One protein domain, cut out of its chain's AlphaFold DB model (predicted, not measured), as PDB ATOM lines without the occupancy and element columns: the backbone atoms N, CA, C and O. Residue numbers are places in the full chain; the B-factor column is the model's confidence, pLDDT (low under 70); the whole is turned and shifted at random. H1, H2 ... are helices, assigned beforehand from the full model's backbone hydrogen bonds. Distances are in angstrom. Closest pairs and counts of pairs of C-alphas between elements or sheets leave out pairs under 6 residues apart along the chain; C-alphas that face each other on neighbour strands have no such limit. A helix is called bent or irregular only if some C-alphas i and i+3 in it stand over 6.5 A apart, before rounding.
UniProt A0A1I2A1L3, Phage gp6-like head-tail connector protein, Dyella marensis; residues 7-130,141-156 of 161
ATOM      1  N   ASP A   7      -1.988  -0.709 -25.266       90.75
ATOM      2  CA  ASP A   7      -2.562  -1.950 -25.794       90.75
ATOM      3  C   ASP A   7      -1.603  -3.135 -25.649       90.75
ATOM      4  O   ASP A   7      -2.015  -4.222 -25.243       90.75
ATOM      5  N   GLU A   8      -0.305  -2.930 -25.883       90.62
ATOM      6  CA  GLU A   8       0.707  -3.951 -25.599       90.62
ATOM      7  C   GLU A   8       0.823  -4.252 -24.103       90.62
ATOM      8  O   GLU A   8       0.978  -5.414 -23.725       90.62
ATOM      9  N   ALA A   9       0.740  -3.226 -23.251       91.69
ATOM     10  CA  ALA A   9       0.728  -3.392 -21.804       91.69
ATOM     11  C   ALA A   9      -0.493  -4.214 -21.355       91.69
ATOM     12  O   ALA A   9      -0.346  -5.154 -20.573       91.69
ATOM     13  N   ARG A  10      -1.682  -3.938 -21.914       92.25
ATOM     14  CA  ARG A  10      -2.907  -4.709 -21.643       92.25
ATOM     15  C   ARG A  10      -2.756  -6.161 -22.065       92.25
ATOM     16  O   ARG A  10      -3.037  -7.062 -21.276       92.25
ATOM     17  N   ALA A  11      -2.265  -6.385 -23.283       92.56
ATOM     18  CA  ALA A  11      -2.021  -7.722 -23.809       92.56
ATOM     19  C   ALA A  11      -1.018  -8.498 -22.940       92.56
ATOM     20  O   ALA A  11      -1.215  -9.686 -22.680       92.56
ATOM     21  N   HIS A  12       0.026  -7.828 -22.440       92.44
ATOM     22  CA  HIS A  12       1.019  -8.434 -21.558       92.44
ATOM     23  C   HIS A  12       0.438  -8.808 -20.186       92.44
ATOM     24  O   HIS A  12       0.613  -9.940 -19.735       92.44
ATOM     25  N   CYS A  13      -0.301  -7.893 -19.553       91.31
ATOM     26  CA  CYS A  13      -0.955  -8.111 -18.259       91.31
ATOM     27  C   CYS A  13      -2.225  -8.976 -18.349       91.31
ATOM     28  O   CYS A  13      -2.789  -9.330 -17.316       91.31
ATOM     29  N   ARG A  14      -2.668  -9.336 -19.564       92.69
ATOM     30  CA  ARG A  14      -3.892 -10.109 -19.842       92.69
ATOM     31  C   ARG A  14      -5.147  -9.480 -19.230       92.69
ATOM     32  O   ARG A  14      -6.027 -10.189 -18.744       92.69
ATOM     33  N   VAL A  15      -5.214  -8.152 -19.251       91.25
ATOM     34  CA  VAL A  15      -6.376  -7.385 -18.789       91.25
ATOM     35  C   VAL A  15      -7.293  -7.041 -19.958       91.25
ATOM     36  O   VAL A  15      -6.857  -6.961 -21.108       91.25
ATOM     37  N   ASP A  16      -8.576  -6.858 -19.669       89.44
ATOM     38  CA  ASP A  16      -9.572  -6.487 -20.663       89.44
ATOM     39  C   ASP A  16      -9.472  -5.002 -21.058       89.44
ATOM     40  O   ASP A  16      -8.762  -4.197 -20.452       89.44
ATOM     41  N   ALA A  17     -10.210  -4.622 -22.104       84.88
ATOM     42  CA  ALA A  17     -10.264  -3.234 -22.561       84.88
ATOM     43  C   ALA A  17     -10.926  -2.287 -21.537       84.88
ATOM     44  O   ALA A  17     -10.740  -1.075 -21.627       84.88
ATOM     45  N   GLY A  18     -11.687  -2.835 -20.579       87.31
ATOM     46  CA  GLY A  18     -12.341  -2.094 -19.501       87.31
ATOM     47  C   GLY A  18     -11.430  -1.768 -18.314       87.31
ATOM     48  O   GLY A  18     -11.827  -0.972 -17.462       87.31
ATOM     49  N   TYR A  19     -10.223  -2.343 -18.246       88.44
ATOM     50  CA  TYR A  19      -9.290  -2.073 -17.159       88.44
ATOM     51  C   TYR A  19      -8.869  -0.589 -17.132       88.44
ATOM     52  O   TYR A  19      -8.506  -0.042 -18.182       88.44
ATOM     53  N   PRO A  20      -8.863   0.064 -15.952       89.81
ATOM     54  CA  PRO A  20      -8.505   1.474 -15.825       89.81
ATOM     55  C   PRO A  20      -7.125   1.782 -16.422       89.81
ATOM     56  O   PRO A  20      -6.095   1.247 -15.997       89.81
ATOM     57  N   ALA A  21      -7.107   2.631 -17.452       89.44
ATOM     58  CA  ALA A  21      -5.893   2.955 -18.198       89.44
ATOM     59  C   ALA A  21      -4.872   3.728 -17.350       89.44
ATOM     60  O   ALA A  21      -3.673   3.542 -17.522       89.44
ATOM     61  N   ASP A  22      -5.348   4.549 -16.418       88.94
ATOM     62  CA  ASP A  22      -4.553   5.310 -15.453       88.94
ATOM     63  C   ASP A  22      -3.729   4.398 -14.534       88.94
ATOM     64  O   ASP A  22      -2.536   4.626 -14.335       88.94
ATOM     65  N   GLN A  23      -4.333   3.318 -14.033       87.19
ATOM     66  CA  GLN A  23      -3.628   2.349 -13.194       87.19
ATOM     67  C   GLN A  23      -2.540   1.615 -13.980       87.19
ATOM     68  O   GLN A  23      -1.435   1.417 -13.478       87.19
ATOM     69  N   LEU A  24      -2.842   1.217 -15.219       90.81
ATOM     70  CA  LEU A  24      -1.871   0.526 -16.065       90.81
ATOM     71  C   LEU A  24      -0.729   1.455 -16.500       90.81
ATOM     72  O   LEU A  24       0.426   1.034 -16.505       90.81
ATOM     73  N   GLN A  25      -1.044   2.716 -16.811       92.31
ATOM     74  CA  GLN A  25      -0.055   3.735 -17.155       92.31
ATOM     75  C   GLN A  25       0.915   3.972 -15.994       92.31
ATOM     76  O   GLN A  25       2.119   3.980 -16.217       92.31
ATOM     77  N   GLY A  26       0.424   4.056 -14.752       92.31
ATOM     78  CA  GLY A  26       1.286   4.231 -13.580       92.31
ATOM     79  C   GLY A  26       2.320   3.108 -13.411       92.31
ATOM     80  O   GLY A  26       3.490   3.377 -13.138       92.31
ATOM     81  N   TYR A  27       1.927   1.847 -13.632       92.19
ATOM     82  CA  TYR A  27       2.876   0.728 -13.602       92.19
ATOM     83  C   TYR A  27       3.848   0.742 -14.781       92.19
ATOM     84  O   TYR A  27       5.013   0.377 -14.621       92.19
ATOM     85  N   LEU A  28       3.382   1.159 -15.959       93.81
ATOM     86  CA  LEU A  28       4.224   1.276 -17.141       93.81
ATOM     87  C   LEU A  28       5.289   2.363 -16.953       93.81
ATOM     88  O   LEU A  28       6.468   2.104 -17.196       93.81
ATOM     89  N   ASP A  29       4.901   3.532 -16.447       93.94
ATOM     90  CA  ASP A  29       5.815   4.634 -16.150       93.94
ATOM     91  C   ASP A  29       6.846   4.217 -15.097       93.94
ATOM     92  O   ASP A  29       8.035   4.503 -15.245       93.94
ATOM     93  N   ALA A  30       6.425   3.489 -14.058       93.19
ATOM     94  CA  ALA A  30       7.331   2.943 -13.052       93.19
ATOM     95  C   ALA A  30       8.315   1.921 -13.650       93.19
ATOM     96  O   ALA A  30       9.504   1.944 -13.326       93.19
ATOM     97  N   ALA A  31       7.856   1.050 -14.554       93.81
ATOM     98  CA  ALA A  31       8.708   0.072 -15.223       93.81
ATOM     99  C   ALA A  31       9.740   0.729 -16.157       93.81
ATOM    100  O   ALA A  31      10.899   0.306 -16.184       93.81
ATOM    101  N   ILE A  32       9.343   1.773 -16.891       94.25
ATOM    102  CA  ILE A  32      10.244   2.563 -17.740       94.25
ATOM    103  C   ILE A  32      11.291   3.276 -16.879       94.25
ATOM    104  O   ILE A  32      12.481   3.170 -17.174       94.25
ATOM    105  N   HIS A  33      10.874   3.939 -15.795       93.50
ATOM    106  CA  HIS A  33      11.800   4.601 -14.872       93.50
ATOM    107  C   HIS A  33      12.793   3.616 -14.252       93.50
ATOM    108  O   HIS A  33      13.995   3.865 -14.283       93.50
ATOM    109  N   ALA A  34      12.325   2.458 -13.778       93.12
ATOM    110  CA  ALA A  34      13.196   1.434 -13.207       93.12
ATOM    111  C   ALA A  34      14.255   0.944 -14.211       93.12
ATOM    112  O   ALA A  34      15.419   0.756 -13.851       93.12
ATOM    113  N   ALA A  35      13.876   0.769 -15.481       93.50
ATOM    114  CA  ALA A  35      14.821   0.418 -16.535       93.50
ATOM    115  C   ALA A  35      15.818   1.556 -16.814       93.50
ATOM    116  O   ALA A  35      17.020   1.304 -16.896       93.50
ATOM    117  N   ALA A  36      15.346   2.800 -16.922       93.19
ATOM    118  CA  ALA A  36      16.185   3.972 -17.171       93.19
ATOM    119  C   ALA A  36      17.224   4.189 -16.054       93.19
ATOM    120  O   ALA A  36      18.406   4.419 -16.328       93.19
ATOM    121  N   ASP A  37      16.809   4.036 -14.796       91.94
ATOM    122  CA  ASP A  37      17.682   4.163 -13.629       91.94
ATOM    123  C   ASP A  37      18.702   3.035 -13.549       91.94
ATOM    124  O   ASP A  37      19.882   3.282 -13.303       91.94
ATOM    125  N   TYR A  38      18.298   1.796 -13.842       92.19
ATOM    126  CA  TYR A  38      19.251   0.695 -13.928       92.19
ATOM    127  C   TYR A  38      20.313   0.943 -15.011       92.19
ATOM    128  O   TYR A  38      21.500   0.667 -14.797       92.19
ATOM    129  N   LEU A  39      19.902   1.478 -16.167       92.19
ATOM    130  CA  LEU A  39      20.781   1.769 -17.300       92.19
ATOM    131  C   LEU A  39      21.648   3.022 -17.111       92.19
ATOM    132  O   LEU A  39      22.656   3.150 -17.816       92.19
ATOM    133  N   ASN A  40      21.288   3.913 -16.178       91.56
ATOM    134  CA  ASN A  40      21.804   5.282 -16.060       91.56
ATOM    135  C   ASN A  40      21.679   6.078 -17.372       91.56
ATOM    136  O   ASN A  40      22.596   6.806 -17.765       91.56
ATOM    137  N   ARG A  41      20.570   5.886 -18.091       93.12
ATOM    138  CA  ARG A  41      20.304   6.505 -19.395       93.12
ATOM    139  C   ARG A  41      18.822   6.769 -19.546       93.12
ATOM    140  O   ARG A  41      18.005   5.988 -19.065       93.12
ATOM    141  N   ASP A  42      18.496   7.814 -20.288       94.00
ATOM    142  CA  ASP A  42      17.119   8.019 -20.717       94.00
ATOM    143  C   ASP A  42      16.820   7.103 -21.914       94.00
ATOM    144  O   ASP A  42      17.684   6.856 -22.767       94.00
ATOM    145  N   ILE A  43      15.612   6.543 -21.936       94.88
ATOM    146  CA  ILE A  43      15.163   5.598 -22.961       94.88
ATOM    147  C   ILE A  43      14.193   6.330 -23.884       94.88
ATOM    148  O   ILE A  43      13.235   6.941 -23.416       94.88
ATOM    149  N   PHE A  44      14.420   6.230 -25.190       95.44
ATOM    150  CA  PHE A  44      13.620   6.894 -26.219       95.44
ATOM    151  C   PHE A  44      12.927   5.865 -27.109       95.44
ATOM    152  O   PHE A  44      13.449   4.775 -27.333       95.44
ATOM    153  N   ALA A  45      11.739   6.189 -27.615       93.44
ATOM    154  CA  ALA A  45      10.983   5.266 -28.462       93.44
ATOM    155  C   ALA A  45      11.601   5.094 -29.858       93.44
ATOM    156  O   ALA A  45      11.522   4.014 -30.438       93.44
ATOM    157  N   ASP A  46      12.203   6.154 -30.389       94.56
ATOM    158  CA  ASP A  46      12.774   6.219 -31.729       94.56
ATOM    159  C   ASP A  46      13.949   7.213 -31.766       94.56
ATOM    160  O   ASP A  46      14.222   7.916 -30.787       94.56
ATOM    161  N   SER A  47      14.685   7.214 -32.881       93.62
ATOM    162  CA  SER A  47      15.833   8.103 -33.094       93.62
ATOM    163  C   SER A  47      15.426   9.574 -33.122       93.62
ATOM    164  O   SER A  47      16.121  10.386 -32.527       93.62
ATOM    165  N   ASP A  48      14.273   9.903 -33.709       94.75
ATOM    166  CA  ASP A  48      13.779  11.282 -33.783       94.75
ATOM    167  C   ASP A  48      13.537  11.868 -32.380       94.75
ATOM    168  O   ASP A  48      13.890  13.013 -32.107       94.75
ATOM    169  N   ALA A  49      12.974  11.075 -31.459       94.38
ATOM    170  CA  ALA A  49      12.784  11.484 -30.069       94.38
ATOM    171  C   ALA A  49      14.111  11.674 -29.320       94.38
ATOM    172  O   ALA A  49      14.212  12.578 -28.489       94.38
ATOM    173  N   LEU A  50      15.117  10.837 -29.599       94.19
ATOM    174  CA  LEU A  50      16.455  10.996 -29.030       94.19
ATOM    175  C   LEU A  50      17.121  12.274 -29.552       94.19
ATOM    176  O   LEU A  50      17.617  13.061 -28.749       94.19
ATOM    177  N   ASP A  51      17.094  12.500 -30.863       95.38
ATOM    178  CA  ASP A  51      17.710  13.667 -31.497       95.38
ATOM    179  C   ASP A  51      17.051  14.964 -31.008       95.38
ATOM    180  O   ASP A  51      17.739  15.875 -30.550       95.38
ATOM    181  N   ALA A  52      15.715  15.007 -30.953       95.06
ATOM    182  CA  ALA A  52      14.983  16.148 -30.404       95.06
ATOM    183  C   ALA A  52      15.329  16.422 -28.929       95.06
ATOM    184  O   ALA A  52      15.452  17.578 -28.516       95.06
ATOM    185  N   ALA A  53      15.501  15.372 -28.118       94.69
ATOM    186  CA  ALA A  53      15.910  15.524 -26.727       94.69
ATOM    187  C   ALA A  53      17.355  16.029 -26.615       94.69
ATOM    188  O   ALA A  53      17.629  16.905 -25.797       94.69
ATOM    189  N   MET A  54      18.265  15.526 -27.452       94.56
ATOM    190  CA  MET A  54      19.656  15.979 -27.509       94.56
ATOM    191  C   MET A  54      19.772  17.442 -27.946       94.56
ATOM    192  O   MET A  54      20.535  18.189 -27.332       94.56
ATOM    193  N   ASP A  55      18.980  17.874 -28.925       95.69
ATOM    194  CA  ASP A  55      18.924  19.266 -29.383       95.69
ATOM    195  C   ASP A  55      18.372  20.215 -28.309       95.69
ATOM    196  O   ASP A  55      18.743  21.390 -28.255       95.69
ATOM    197  N   ALA A  56      17.530  19.712 -27.400       94.50
ATOM    198  CA  ALA A  56      17.016  20.478 -26.267       94.50
ATOM    199  C   ALA A  56      18.025  20.616 -25.107       94.50
ATOM    200  O   ALA A  56      17.916  21.559 -24.315       94.50
ATOM    201  N   VAL A  57      19.023  19.724 -24.999       94.31
ATOM    202  CA  VAL A  57      19.996  19.717 -23.885       94.31
ATOM    203  C   VAL A  57      20.741  21.052 -23.731       94.31
ATOM    204  O   VAL A  57      20.802  21.548 -22.603       94.31
ATOM    205  N   PRO A  58      21.294  21.681 -24.792       94.38
ATOM    206  CA  PRO A  58      21.962  22.976 -24.663       94.38
ATOM    207  C   PRO A  58      21.058  24.063 -24.072       94.38
ATOM    208  O   PRO A  58      21.504  24.830 -23.221       94.38
ATOM    209  N   GLY A  59      19.782  24.098 -24.470       93.69
ATOM    210  CA  GLY A  59      18.802  25.044 -23.935       93.69
ATOM    211  C   GLY A  59      18.503  24.800 -22.456       93.69
ATOM    212  O   GLY A  59      18.493  25.744 -21.667       93.69
ATOM    213  N   ALA A  60      18.333  23.536 -22.059       92.00
ATOM    214  CA  ALA A  60      18.108  23.161 -20.664       92.00
ATOM    215  C   ALA A  60      19.309  23.505 -19.765       92.00
ATOM    216  O   ALA A  60      19.132  24.007 -18.654       92.00
ATOM    217  N   ILE A  61      20.535  23.286 -20.253       94.50
ATOM    218  CA  ILE A  61      21.758  23.668 -19.538       94.50
ATOM    219  C   ILE A  61      21.892  25.188 -19.430       94.50
ATOM    220  O   ILE A  61      22.218  25.666 -18.348       94.50
ATOM    221  N   GLY A  62      21.591  25.943 -20.492       94.12
ATOM    222  CA  GLY A  62      21.590  27.411 -20.451       94.12
ATOM    223  C   GLY A  62      20.598  27.968 -19.425       94.12
ATOM    224  O   GLY A  62      20.952  28.781 -18.579       94.12
ATOM    225  N   GLN A  63      19.368  27.446 -19.403       93.38
ATOM    226  CA  GLN A  63      18.375  27.828 -18.391       93.38
ATOM    227  C   GLN A  63      18.832  27.489 -16.966       93.38
ATOM    228  O   GLN A  63      18.601  28.261 -16.033       93.38
ATOM    229  N   ALA A  64      19.488  26.340 -16.781       93.88
ATOM    230  CA  ALA A  64      20.022  25.937 -15.487       93.88
ATOM    231  C   ALA A  64      21.212  26.805 -15.041       93.88
ATOM    232  O   ALA A  64      21.308  27.109 -13.849       93.88
ATOM    233  N   SER A  65      22.089  27.228 -15.961       94.06
ATOM    234  CA  SER A  65      23.194  28.142 -15.645       94.06
ATOM    235  C   SER A  65      22.674  29.523 -15.269       94.06
ATOM    236  O   SER A  65      23.076  30.054 -14.236       94.06
ATOM    237  N   ASP A  66      21.707  30.053 -16.018       96.56
ATOM    238  CA  ASP A  66      21.091  31.352 -15.728       96.56
ATOM    239  C   ASP A  66      20.390  31.334 -14.359       96.56
ATOM    240  O   ASP A  66      20.525  32.259 -13.555       96.56
ATOM    241  N   ALA A  67      19.683  30.242 -14.042       94.31
ATOM    242  CA  ALA A  67      19.050  30.054 -12.739       94.31
ATOM    243  C   ALA A  67      20.074  29.952 -11.594       94.31
ATOM    244  O   ALA A  67      19.826  30.471 -10.500       94.31
ATOM    245  N   TYR A  68      21.219  29.302 -11.828       94.31
ATOM    246  CA  TYR A  68      22.311  29.219 -10.858       94.31
ATOM    247  C   TYR A  68      22.941  30.592 -10.601       94.31
ATOM    248  O   TYR A  68      23.106  30.987  -9.443       94.31
ATOM    249  N   GLU A  69      23.243  31.350 -11.655       95.62
ATOM    250  CA  GLU A  69      23.798  32.701 -11.545       95.62
ATOM    251  C   GLU A  69      22.830  33.660 -10.842       95.62
ATOM    252  O   GLU A  69      23.236  34.389  -9.933       95.62
ATOM    253  N   ALA A  70      21.537  33.598 -11.172       94.38
ATOM    254  CA  ALA A  70      20.503  34.378 -10.500       94.38
ATOM    255  C   ALA A  70      20.399  34.031  -9.003       94.38
ATOM    256  O   ALA A  70      20.327  34.928  -8.159       94.38
ATOM    257  N   ALA A  71      20.444  32.742  -8.652       93.81
ATOM    258  CA  ALA A  71      20.435  32.301  -7.257       93.81
ATOM    259  C   ALA A  71      21.698  32.748  -6.501       93.81
ATOM    260  O   ALA A  71      21.613  33.170  -5.346       93.81
ATOM    261  N   ARG A  72      22.863  32.724  -7.160       93.69
ATOM    262  CA  ARG A  72      24.131  33.213  -6.603       93.69
ATOM    263  C   ARG A  72      24.105  34.723  -6.360       93.69
ATOM    264  O   ARG A  72      24.535  35.175  -5.298       93.69
ATOM    265  N   ALA A  73      23.567  35.497  -7.301       94.38
ATOM    266  CA  ALA A  73      23.379  36.936  -7.144       94.38
ATOM    267  C   ALA A  73      22.420  37.249  -5.985       94.38
ATOM    268  O   ALA A  73      22.746  38.067  -5.123       94.38
ATOM    269  N   ALA A  74      21.290  36.540  -5.895       92.00
ATOM    270  CA  ALA A  74      20.343  36.689  -4.792       92.00
ATOM    271  C   ALA A  74      20.985  36.378  -3.431       92.00
ATOM    272  O   ALA A  74      20.818  37.152  -2.490       92.00
ATOM    273  N   ALA A  75      21.775  35.302  -3.338       92.56
ATOM    274  CA  ALA A  75      22.484  34.934  -2.115       92.56
ATOM    275  C   ALA A  75      23.497  36.005  -1.673       92.56
ATOM    276  O   ALA A  75      23.616  36.278  -0.481       92.56
ATOM    277  N   SER A  76      24.185  36.658  -2.617       89.75
ATOM    278  CA  SER A  76      25.147  37.730  -2.313       89.75
ATOM    279  C   SER A  76      24.506  38.989  -1.712       89.75
ATOM    280  O   SER A  76      25.161  39.717  -0.971       89.75
ATOM    281  N   GLY A  77      23.219  39.225  -1.990       90.88
ATOM    282  CA  GLY A  77      22.450  40.335  -1.424       90.88
ATOM    283  C   GLY A  77      21.847  40.047  -0.045       90.88
ATOM    284  O   GLY A  77      21.210  40.926   0.535       90.88
ATOM    285  N   MET A  78      22.007  38.832   0.491       91.00
ATOM    286  CA  MET A  78      21.431  38.456   1.783       91.00
ATOM    287  C   MET A  78      22.286  38.970   2.944       91.00
ATOM    288  O   MET A  78      23.493  38.752   3.003       91.00
ATOM    289  N   THR A  79      21.641  39.591   3.931       92.94
ATOM    290  CA  THR A  79      22.305  40.075   5.153       92.94
ATOM    291  C   THR A  79      22.648  38.949   6.132       92.94
ATOM    292  O   THR A  79      23.603  39.060   6.899       92.94
ATOM    293  N   ASN A  80      21.886  37.851   6.116       94.50
ATOM    294  CA  ASN A  80      22.133  36.677   6.948       94.50
ATOM    295  C   ASN A  80      23.051  35.682   6.220       94.50
ATOM    296  O   ASN A  80      22.628  35.010   5.281       94.50
ATOM    297  N   ALA A  81      24.283  35.537   6.715       91.94
ATOM    298  CA  ALA A  81      25.290  34.648   6.139       91.94
ATOM    299  C   ALA A  81      24.872  33.163   6.104       91.94
ATOM    300  O   ALA A  81      25.218  32.458   5.160       91.94
ATOM    301  N   ALA A  82      24.106  32.684   7.092       94.31
ATOM    302  CA  ALA A  82      23.624  31.301   7.117       94.31
ATOM    303  C   ALA A  82      22.519  31.056   6.076       94.31
ATOM    304  O   ALA A  82      22.454  29.993   5.465       94.31
ATOM    305  N   ALA A  83      21.664  32.055   5.839       92.12
ATOM    306  CA  ALA A  83      20.669  31.986   4.770       92.12
ATOM    307  C   ALA A  83      21.336  32.049   3.385       92.12
ATOM    308  O   ALA A  83      20.944  31.308   2.486       92.12
ATOM    309  N   ALA A  84      22.381  32.872   3.237       91.56
ATOM    310  CA  ALA A  84      23.169  32.968   2.010       91.56
ATOM    311  C   ALA A  84      23.866  31.641   1.666       91.56
ATOM    312  O   ALA A  84      23.779  31.177   0.531       91.56
ATOM    313  N   SER A  85      24.517  30.996   2.641       92.38
ATOM    314  CA  SER A  85      25.189  29.709   2.416       92.38
ATOM    315  C   SER A  85      24.204  28.584   2.083       92.38
ATOM    316  O   SER A  85      24.480  27.780   1.195       92.38
ATOM    317  N   ALA A  86      23.032  28.554   2.726       93.81
ATOM    318  CA  ALA A  86      21.968  27.605   2.397       93.81
ATOM    319  C   ALA A  86      21.394  27.828   0.986       93.81
ATOM    320  O   ALA A  86      21.140  26.871   0.259       93.81
ATOM    321  N   ALA A  87      21.214  29.083   0.567       93.06
ATOM    322  CA  ALA A  87      20.755  29.397  -0.783       93.06
ATOM    323  C   ALA A  87      21.769  28.950  -1.852       93.06
ATOM    324  O   ALA A  87      21.375  28.374  -2.868       93.06
ATOM    325  N   LEU A  88      23.068  29.155  -1.602       94.06
ATOM    326  CA  LEU A  88      24.135  28.704  -2.499       94.06
ATOM    327  C   LEU A  88      24.199  27.178  -2.608       94.06
ATOM    328  O   LEU A  88      24.263  26.664  -3.721       94.06
ATOM    329  N   SER A  89      24.115  26.446  -1.492       94.69
ATOM    330  CA  SER A  89      24.171  24.979  -1.528       94.69
ATOM    331  C   SER A  89      22.987  24.368  -2.290       94.69
ATOM    332  O   SER A  89      23.163  23.416  -3.049       94.69
ATOM    333  N   ILE A  90      21.788  24.950  -2.170       95.00
ATOM    334  CA  ILE A  90      20.616  24.550  -2.965       95.00
ATOM    335  C   ILE A  90      20.843  24.835  -4.456       95.00
ATOM    336  O   ILE A  90      20.487  24.010  -5.301       95.00
ATOM    337  N   ALA A  91      21.424  25.987  -4.798       94.81
ATOM    338  CA  ALA A  91      21.729  26.334  -6.184       94.81
ATOM    339  C   ALA A  91      22.736  25.348  -6.801       94.81
ATOM    340  O   ALA A  91      22.518  24.861  -7.910       94.81
ATOM    341  N   GLU A  92      23.789  24.992  -6.062       94.62
ATOM    342  CA  GLU A  92      24.791  24.004  -6.480       94.62
ATOM    343  C   GLU A  92      24.176  22.618  -6.701       94.62
ATOM    344  O   GLU A  92      24.443  21.984  -7.722       94.62
ATOM    345  N   GLN A  93      23.295  22.167  -5.801       95.19
ATOM    346  CA  GLN A  93      22.580  20.897  -5.966       95.19
ATOM    347  C   GLN A  93      21.712  20.888  -7.228       95.19
ATOM    348  O   GLN A  93      21.740  19.923  -7.991       95.19
ATOM    349  N   ARG A  94      20.965  21.969  -7.489       93.88
ATOM    350  CA  ARG A  94      20.127  22.088  -8.695       93.88
ATOM    351  C   ARG A  94      20.960  22.068  -9.973       93.88
ATOM    352  O   ARG A  94      20.586  21.386 -10.923       93.88
ATOM    353  N   TRP A  95      22.094  22.766  -9.978       93.94
ATOM    354  CA  TRP A  95      23.035  22.744 -11.096       93.94
ATOM    355  C   TRP A  95      23.607  21.340 -11.333       93.94
ATOM    356  O   TRP A  95      23.613  20.858 -12.466       93.94
ATOM    357  N   ALA A  96      24.023  20.641 -10.273       94.06
ATOM    358  CA  ALA A  96      24.515  19.268 -10.372       94.06
ATOM    359  C   ALA A  96      23.452  18.320 -10.951       94.06
ATOM    360  O   ALA A  96      23.742  17.561 -11.875       94.06
ATOM    361  N   ILE A  97      22.205  18.408 -10.474       93.31
ATOM    362  CA  ILE A  97      21.083  17.620 -11.001       93.31
ATOM    363  C   ILE A  97      20.865  17.914 -12.491       93.31
ATOM    364  O   ILE A  97      20.766  16.976 -13.278       93.31
ATOM    365  N   ALA A  98      20.847  19.186 -12.899       93.19
ATOM    366  CA  ALA A  98      20.673  19.561 -14.303       93.19
ATOM    367  C   ALA A  98      21.776  18.970 -15.201       93.19
ATOM    368  O   ALA A  98      21.482  18.412 -16.259       93.19
ATOM    369  N   GLN A  99      23.035  19.005 -14.753       92.12
ATOM    370  CA  GLN A  99      24.150  18.385 -15.475       92.12
ATOM    371  C   GLN A  99      24.038  16.854 -15.545       92.12
ATOM    372  O   GLN A  99      24.345  16.254 -16.582       92.12
ATOM    373  N   HIS A 100      23.581  16.204 -14.472       90.69
ATOM    374  CA  HIS A 100      23.348  14.761 -14.469       90.69
ATOM    375  C   HIS A 100      22.232  14.360 -15.438       90.69
ATOM    376  O   HIS A 100      22.422  13.425 -16.216       90.69
ATOM    377  N   LEU A 101      21.112  15.088 -15.448       90.62
ATOM    378  CA  LEU A 101      20.008  14.856 -16.385       90.62
ATOM    379  C   LEU A 101      20.464  15.060 -17.834       90.62
ATOM    380  O   LEU A 101      20.296  14.171 -18.661       90.62
ATOM    381  N   ALA A 102      21.173  16.154 -18.118       92.44
ATOM    382  CA  ALA A 102      21.753  16.395 -19.437       92.44
ATOM    383  C   ALA A 102      22.707  15.273 -19.875       92.44
ATOM    384  O   ALA A 102      22.733  14.895 -21.045       92.44
ATOM    385  N   THR A 103      23.476  14.708 -18.942       91.75
ATOM    386  CA  THR A 103      24.356  13.567 -19.221       91.75
ATOM    387  C   THR A 103      23.554  12.307 -19.557       91.75
ATOM    388  O   THR A 103      23.913  11.603 -20.503       91.75
ATOM    389  N   ARG A 104      22.465  12.027 -18.829       92.06
ATOM    390  CA  ARG A 104      21.570  10.886 -19.105       92.06
ATOM    391  C   ARG A 104      20.916  10.995 -20.481       92.06
ATOM    392  O   ARG A 104      20.909  10.002 -21.207       92.06
ATOM    393  N   THR A 105      20.469  12.192 -20.861       93.12
ATOM    394  CA  THR A 105      19.860  12.466 -22.170       93.12
ATOM    395  C   THR A 105      20.890  12.414 -23.299       93.12
ATOM    396  O   THR A 105      20.678  11.740 -24.302       93.12
ATOM    397  N   ARG A 106      22.063  13.039 -23.121       89.44
ATOM    398  CA  ARG A 106      23.166  13.024 -24.103       89.44
ATOM    399  C   ARG A 106      23.643  11.613 -24.436       89.44
ATOM    400  O   ARG A 106      24.131  11.355 -25.533       89.44
ATOM    401  N   PHE A 107      23.562  10.715 -23.464       90.38
ATOM    402  CA  PHE A 107      23.883   9.306 -23.630       90.38
ATOM    403  C   PHE A 107      22.629   8.434 -23.611       90.38
ATOM    404  O   PHE A 107      22.701   7.273 -23.205       90.38
ATOM    405  N   GLY A 108      21.506   8.978 -24.070       93.44
ATOM    406  CA  GLY A 108      20.264   8.252 -24.252       93.44
ATOM    407  C   GLY A 108      20.408   7.035 -25.159       93.44
ATOM    408  O   GLY A 108      21.398   6.868 -25.879       93.44
ATOM    409  N   ILE A 109      19.419   6.150 -25.099       94.56
ATOM    410  CA  ILE A 109      19.349   4.958 -25.945       94.56
ATOM    411  C   ILE A 109      17.948   4.802 -26.528       94.56
ATOM    412  O   ILE A 109      16.949   4.982 -25.835       94.56
ATOM    413  N   VAL A 110      17.877   4.430 -27.804       95.44
ATOM    414  CA  VAL A 110      16.616   4.029 -28.435       95.44
ATOM    415  C   VAL A 110      16.231   2.636 -27.937       95.44
ATOM    416  O   VAL A 110      17.072   1.734 -27.872       95.44
ATOM    417  N   ALA A 111      14.967   2.455 -27.572       93.94
ATOM    418  CA  ALA A 111      14.444   1.211 -27.037       93.94
ATOM    419  C   ALA A 111      14.649   0.053 -28.024       93.94
ATOM    420  O   ALA A 111      14.015  -0.033 -29.073       93.94
ATOM    421  N   THR A 112      15.533  -0.876 -27.667       93.00
ATOM    422  CA  THR A 112      15.694  -2.134 -28.398       93.00
ATOM    423  C   THR A 112      14.596  -3.121 -27.988       93.00
ATOM    424  O   THR A 112      14.024  -2.991 -26.900       93.00
ATOM    425  N   PRO A 113      14.332  -4.179 -28.778       91.62
ATOM    426  CA  PRO A 113      13.403  -5.234 -28.370       91.62
ATOM    427  C   PRO A 113      13.753  -5.876 -27.016       91.62
ATOM    428  O   PRO A 113      12.851  -6.257 -26.274       91.62
ATOM    429  N   SER A 114      15.045  -5.943 -26.660       91.62
ATOM    430  CA  SER A 114      15.504  -6.425 -25.346       91.62
ATOM    431  C   SER A 114      15.057  -5.494 -24.214       91.62
ATOM    432  O   SER A 114      14.504  -5.948 -23.212       91.62
ATOM    433  N   ILE A 115      15.228  -4.179 -24.397       92.69
ATOM    434  CA  ILE A 115      14.810  -3.160 -23.424       92.69
ATOM    435  C   ILE A 115      13.281  -3.149 -23.288       92.69
ATOM    436  O   ILE A 115      12.765  -3.156 -22.172       92.69
ATOM    437  N   ALA A 116      12.549  -3.214 -24.402       93.06
ATOM    438  CA  ALA A 116      11.089  -3.285 -24.381       93.06
ATOM    439  C   ALA A 116      10.579  -4.551 -23.667       93.06
ATOM    440  O   ALA A 116       9.620  -4.483 -22.899       93.06
ATOM    441  N   ALA A 117      11.227  -5.705 -23.869       92.44
ATOM    442  CA  ALA A 117      10.896  -6.937 -23.153       92.44
ATOM    443  C   ALA A 117      11.172  -6.820 -21.644       92.44
ATOM    444  O   ALA A 117      10.334  -7.226 -20.840       92.44
ATOM    445  N   ALA A 118      12.297  -6.215 -21.257       93.31
ATOM    446  CA  ALA A 118      12.635  -5.961 -19.858       93.31
ATOM    447  C   ALA A 118      11.596  -5.056 -19.169       93.31
ATOM    448  O   ALA A 118      11.149  -5.371 -18.068       93.31
ATOM    449  N   ILE A 119      11.151  -3.988 -19.842       93.44
ATOM    450  CA  ILE A 119      10.087  -3.096 -19.351       93.44
ATOM    451  C   ILE A 119       8.776  -3.869 -19.163       93.44
ATOM    452  O   ILE A 119       8.141  -3.740 -18.120       93.44
ATOM    453  N   LYS A 120       8.387  -4.716 -20.129       93.56
ATOM    454  CA  LYS A 120       7.177  -5.552 -20.022       93.56
ATOM    455  C   LYS A 120       7.265  -6.518 -18.832       93.56
ATOM    456  O   LYS A 120       6.322  -6.594 -18.054       93.56
ATOM    457  N   LEU A 121       8.405  -7.179 -18.623       92.44
ATOM    458  CA  LEU A 121       8.614  -8.064 -17.469       92.44
ATOM    459  C   LEU A 121       8.504  -7.320 -16.127       92.44
ATOM    460  O   LEU A 121       7.832  -7.808 -15.218       92.44
ATOM    461  N   THR A 122       9.105  -6.131 -16.005       92.44
ATOM    462  CA  THR A 122       8.964  -5.293 -14.801       92.44
ATOM    463  C   THR A 122       7.518  -4.841 -14.599       92.44
ATOM    464  O   THR A 122       7.007  -4.907 -13.483       92.44
ATOM    465  N   LEU A 123       6.828  -4.441 -15.671       92.94
ATOM    466  CA  LEU A 123       5.407  -4.094 -15.642       92.94
ATOM    467  C   LEU A 123       4.562  -5.263 -15.114       92.94
ATOM    468  O   LEU A 123       3.766  -5.077 -14.197       92.94
ATOM    469  N   GLY A 124       4.751  -6.470 -15.654       91.12
ATOM    470  CA  GLY A 124       4.048  -7.668 -15.197       91.12
ATOM    471  C   GLY A 124       4.311  -7.969 -13.720       91.12
ATOM    472  O   GLY A 124       3.382  -8.308 -12.985       91.12
ATOM    473  N   HIS A 125       5.550  -7.771 -13.261       89.44
ATOM    474  CA  HIS A 125       5.920  -7.939 -11.858       89.44
ATOM    475  C   HIS A 125       5.208  -6.936 -10.937       89.44
ATOM    476  O   HIS A 125       4.649  -7.348  -9.924       89.44
ATOM    477  N   LEU A 126       5.194  -5.645 -11.290       90.31
ATOM    478  CA  LEU A 126       4.516  -4.593 -10.518       90.31
ATOM    479  C   LEU A 126       2.991  -4.756 -10.520       90.31
ATOM    480  O   LEU A 126       2.328  -4.473  -9.526       90.31
ATOM    481  N   PHE A 127       2.434  -5.231 -11.633       89.94
ATOM    482  CA  PHE A 127       1.005  -5.487 -11.759       89.94
ATOM    483  C   PHE A 127       0.550  -6.666 -10.883       89.94
ATOM    484  O   PHE A 127      -0.487  -6.578 -10.219       89.94
ATOM    485  N   ALA A 128       1.320  -7.760 -10.880       88.06
ATOM    486  CA  ALA A 128       1.001  -8.978 -10.137       88.06
ATOM    487  C   ALA A 128       1.280  -8.854  -8.629       88.06
ATOM    488  O   ALA A 128       0.524  -9.395  -7.824       88.06
ATOM    489  N   ASN A 129       2.337  -8.134  -8.241       85.62
ATOM    490  CA  ASN A 129       2.762  -8.001  -6.848       85.62
ATOM    491  C   ASN A 129       2.452  -6.593  -6.329       85.62
ATOM    492  O   ASN A 129       3.216  -5.653  -6.540       85.62
ATOM    493  N   ARG A 130       1.320  -6.455  -5.629       82.31
ATOM    494  CA  ARG A 130       0.858  -5.178  -5.045       82.31
ATOM    495  C   ARG A 130       1.312  -4.955  -3.603       82.31
ATOM    496  O   ARG A 130       1.013  -3.919  -3.016       82.31
ATOM    497  N   ALA A 141       9.578 -16.136  -4.604       61.31
ATOM    498  CA  ALA A 141       9.774 -15.683  -5.973       61.31
ATOM    499  C   ALA A 141      11.208 -16.059  -6.383       61.31
ATOM    500  O   ALA A 141      12.175 -15.403  -6.002       61.31
ATOM    501  N   VAL A 142      11.354 -17.179  -7.091       68.56
ATOM    502  CA  VAL A 142      12.642 -17.601  -7.646       68.56
ATOM    503  C   VAL A 142      12.907 -16.741  -8.875       68.56
ATOM    504  O   VAL A 142      12.170 -16.822  -9.859       68.56
ATOM    505  N   GLU A 143      13.947 -15.908  -8.819       63.69
ATOM    506  CA  GLU A 143      14.385 -15.154  -9.990       63.69
ATOM    507  C   GLU A 143      14.747 -16.122 -11.122       63.69
ATOM    508  O   GLU A 143      15.543 -17.051 -10.957       63.69
ATOM    509  N   LEU A 144      14.139 -15.914 -12.289       66.19
ATOM    510  CA  LEU A 144      14.459 -16.704 -13.469       66.19
ATOM    511  C   LEU A 144      15.889 -16.368 -13.938       66.19
ATOM    512  O   LEU A 144      16.239 -15.187 -13.993       66.19
ATOM    513  N   PRO A 145      16.693 -17.362 -14.366       52.97
ATOM    514  CA  PRO A 145      18.077 -17.152 -14.814       52.97
ATOM    515  C   PRO A 145      18.271 -16.119 -15.944       52.97
ATOM    516  O   PRO A 145      19.370 -15.599 -16.109       52.97
ATOM    517  N   LEU A 146      17.222 -15.803 -16.716       64.62
ATOM    518  CA  LEU A 146      17.191 -14.762 -17.757       64.62
ATOM    519  C   LEU A 146      16.281 -13.591 -17.340       64.62
ATOM    520  O   LEU A 146      15.332 -13.239 -18.040       64.62
ATOM    521  N   GLY A 147      16.524 -13.032 -16.154       80.12
ATOM    522  CA  GLY A 147      15.721 -11.947 -15.586       80.12
ATOM    523  C   GLY A 147      15.908 -10.586 -16.271       80.12
ATOM    524  O   GLY A 147      16.763 -10.400 -17.138       80.12
ATOM    525  N   VAL A 148      15.134  -9.593 -15.820       85.38
ATOM    526  CA  VAL A 148      15.165  -8.195 -16.303       85.38
ATOM    527  C   VAL A 148      16.594  -7.642 -16.370       85.38
ATOM    528  O   VAL A 148      16.991  -7.049 -17.372       85.38
ATOM    529  N   GLN A 149      17.402  -7.888 -15.336       87.06
ATOM    530  CA  GLN A 149      18.780  -7.395 -15.271       87.06
ATOM    531  C   GLN A 149      19.669  -7.991 -16.367       87.06
ATOM    532  O   GLN A 149      20.520  -7.284 -16.900       87.06
ATOM    533  N   TYR A 150      19.464  -9.251 -16.757       87.94
ATOM    534  CA  TYR A 150      20.235  -9.881 -17.831       87.94
ATOM    535  C   TYR A 150      19.983  -9.192 -19.181       87.94
ATOM    536  O   TYR A 150      20.920  -8.949 -19.937       87.94
ATOM    537  N   LEU A 151      18.733  -8.792 -19.445       89.12
ATOM    538  CA  LEU A 151      18.342  -8.072 -20.664       89.12
ATOM    539  C   LEU A 151      18.895  -6.638 -20.726       89.12
ATOM    540  O   LEU A 151      19.136  -6.120 -21.819       89.12
ATOM    541  N   LEU A 152      19.093  -6.000 -19.566       91.56
ATOM    542  CA  LEU A 152      19.543  -4.608 -19.457       91.56
ATOM    543  C   LEU A 152      21.059  -4.462 -19.263       91.56
ATOM    544  O   LEU A 152      21.628  -3.445 -19.658       91.56
ATOM    545  N   SER A 153      21.725  -5.464 -18.681       89.19
ATOM    546  CA  SER A 153      23.157  -5.425 -18.339       89.19
ATOM    547  C   SER A 153      24.073  -4.970 -19.488       89.19
ATOM    548  O   SER A 153      24.944  -4.140 -19.228       89.19
ATOM    549  N   PRO A 154      23.887  -5.413 -20.751       90.94
ATOM    550  CA  PRO A 154      24.753  -4.999 -21.862       90.94
ATOM    551  C   PRO A 154      24.664  -3.508 -22.215       90.94
ATOM    552  O   PRO A 154      25.590  -2.954 -22.802       90.94
ATOM    553  N   TYR A 155      23.551  -2.854 -21.880       90.56
ATOM    554  CA  TYR A 155      23.281  -1.454 -22.226       90.56
ATOM    555  C   TYR A 155      23.607  -0.487 -21.080       90.56
ATOM    556  O   TYR A 155      23.589   0.737 -21.260       90.56
ATOM    557  N   ARG A 156      23.902  -1.026 -19.892       89.94
ATOM    558  CA  ARG A 156      24.136  -0.248 -18.680       89.94
ATOM    559  C   ARG A 156      25.410   0.573 -18.796       89.94
ATOM    560  O   ARG A 156      26.481   0.061 -19.120       89.94
TER     561      ARG A 156
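This is residues 7 to 130 and 141 to 156 of the 161 residues of the protein "Phage gp6-like head-tail connector protein" of Dyella marensis (UniProt A0A1I2A1L3). A long helical hairpin, made of the bent helix H3 and helix H4, is joined to a small head of four helices. In the head H2 and H5 cross, with H1 packed on part of each and H6 packed on H5 and on residues 35 to 39 of H2; the hairpin's helices do not reach the head's helices, and the two links between them run side by side as a short parallel pairing. The printed part has 140 residues with six named helices, H1 to H6 in order along the chain, and no named strand: the class is all helix. The whole is loose, with a radius of gyration of the C-alphas of 20.2 A, and elongated, spanning 61 by 32 by 32 A.

H1 is residues 7 to 13, with C-alpha 7 at (-2.562, -1.950, -25.794). H2 is residues 21 to 39, 26.7 A from first to last C-alpha. H3, residues 47 to 76, was assigned as one helix by its hydrogen bonds but is bent: C-alphas 55 and 58 are 6.7 A apart. Its arms are H3a, residues 47 to 55, and H3b, residues 58 to 76 and 27.0 A long, at a shallow tilt of 31 degrees. H4, residues 81 to 106, is 37.2 A long and begins at C-alpha 81, (25.290, 34.648, 6.139). H5 is residues 113 to 128, 22.4 A long. H6, residues 148 to 155, is irregular, with C-alphas 151 and 154 7.2 A apart; it ends at C-alpha 155, (23.281, -1.454, -22.226).

H1 only just touches H2, with 3 pairs of C-alphas within 8 A; the closest are those of Ala 9 and Leu 24, 7.4 A apart. H1 touches residues 120 to 127 of H5, closest at the C-alphas of Cys 13 and Gly 124, 5.9 A. H2 and H5 touch at a steep tilt of 53 degrees, opposite ways, closest at the C-alphas of Ala 31 and Leu 123, 5.3 A. H3b and H4 form a helical hairpin at a shallow tilt of 6 degrees, opposite ways; their closest C-alphas, of Ala 75 and Ala 84, are 4.6 A apart. H3a touches H4 at residues 105 to 106 alone. H5 and H6 touch, closest at the C-alphas of Ala 118 and Val 148, 4.9 A. H3a, H3b and H4 are each apart from H1, H2, H5 and H6. Every O i to N i+4 pair is within hydrogen-bond range in H1, H2, H3a, H3b, H4 and H5; in H6 2 of 4 are.

The two C-alphas farthest apart, of Asp 16 and Thr 79, are 62.1 A apart. Residues 131 to 140 are not printed, and C-alphas 130 and 141 are 13.8 A apart across this cut. Of the links that are printed whole, none is long. Residues 141 to 146 stand free and have pLDDT under 70; the mean of the printed part is 91.0.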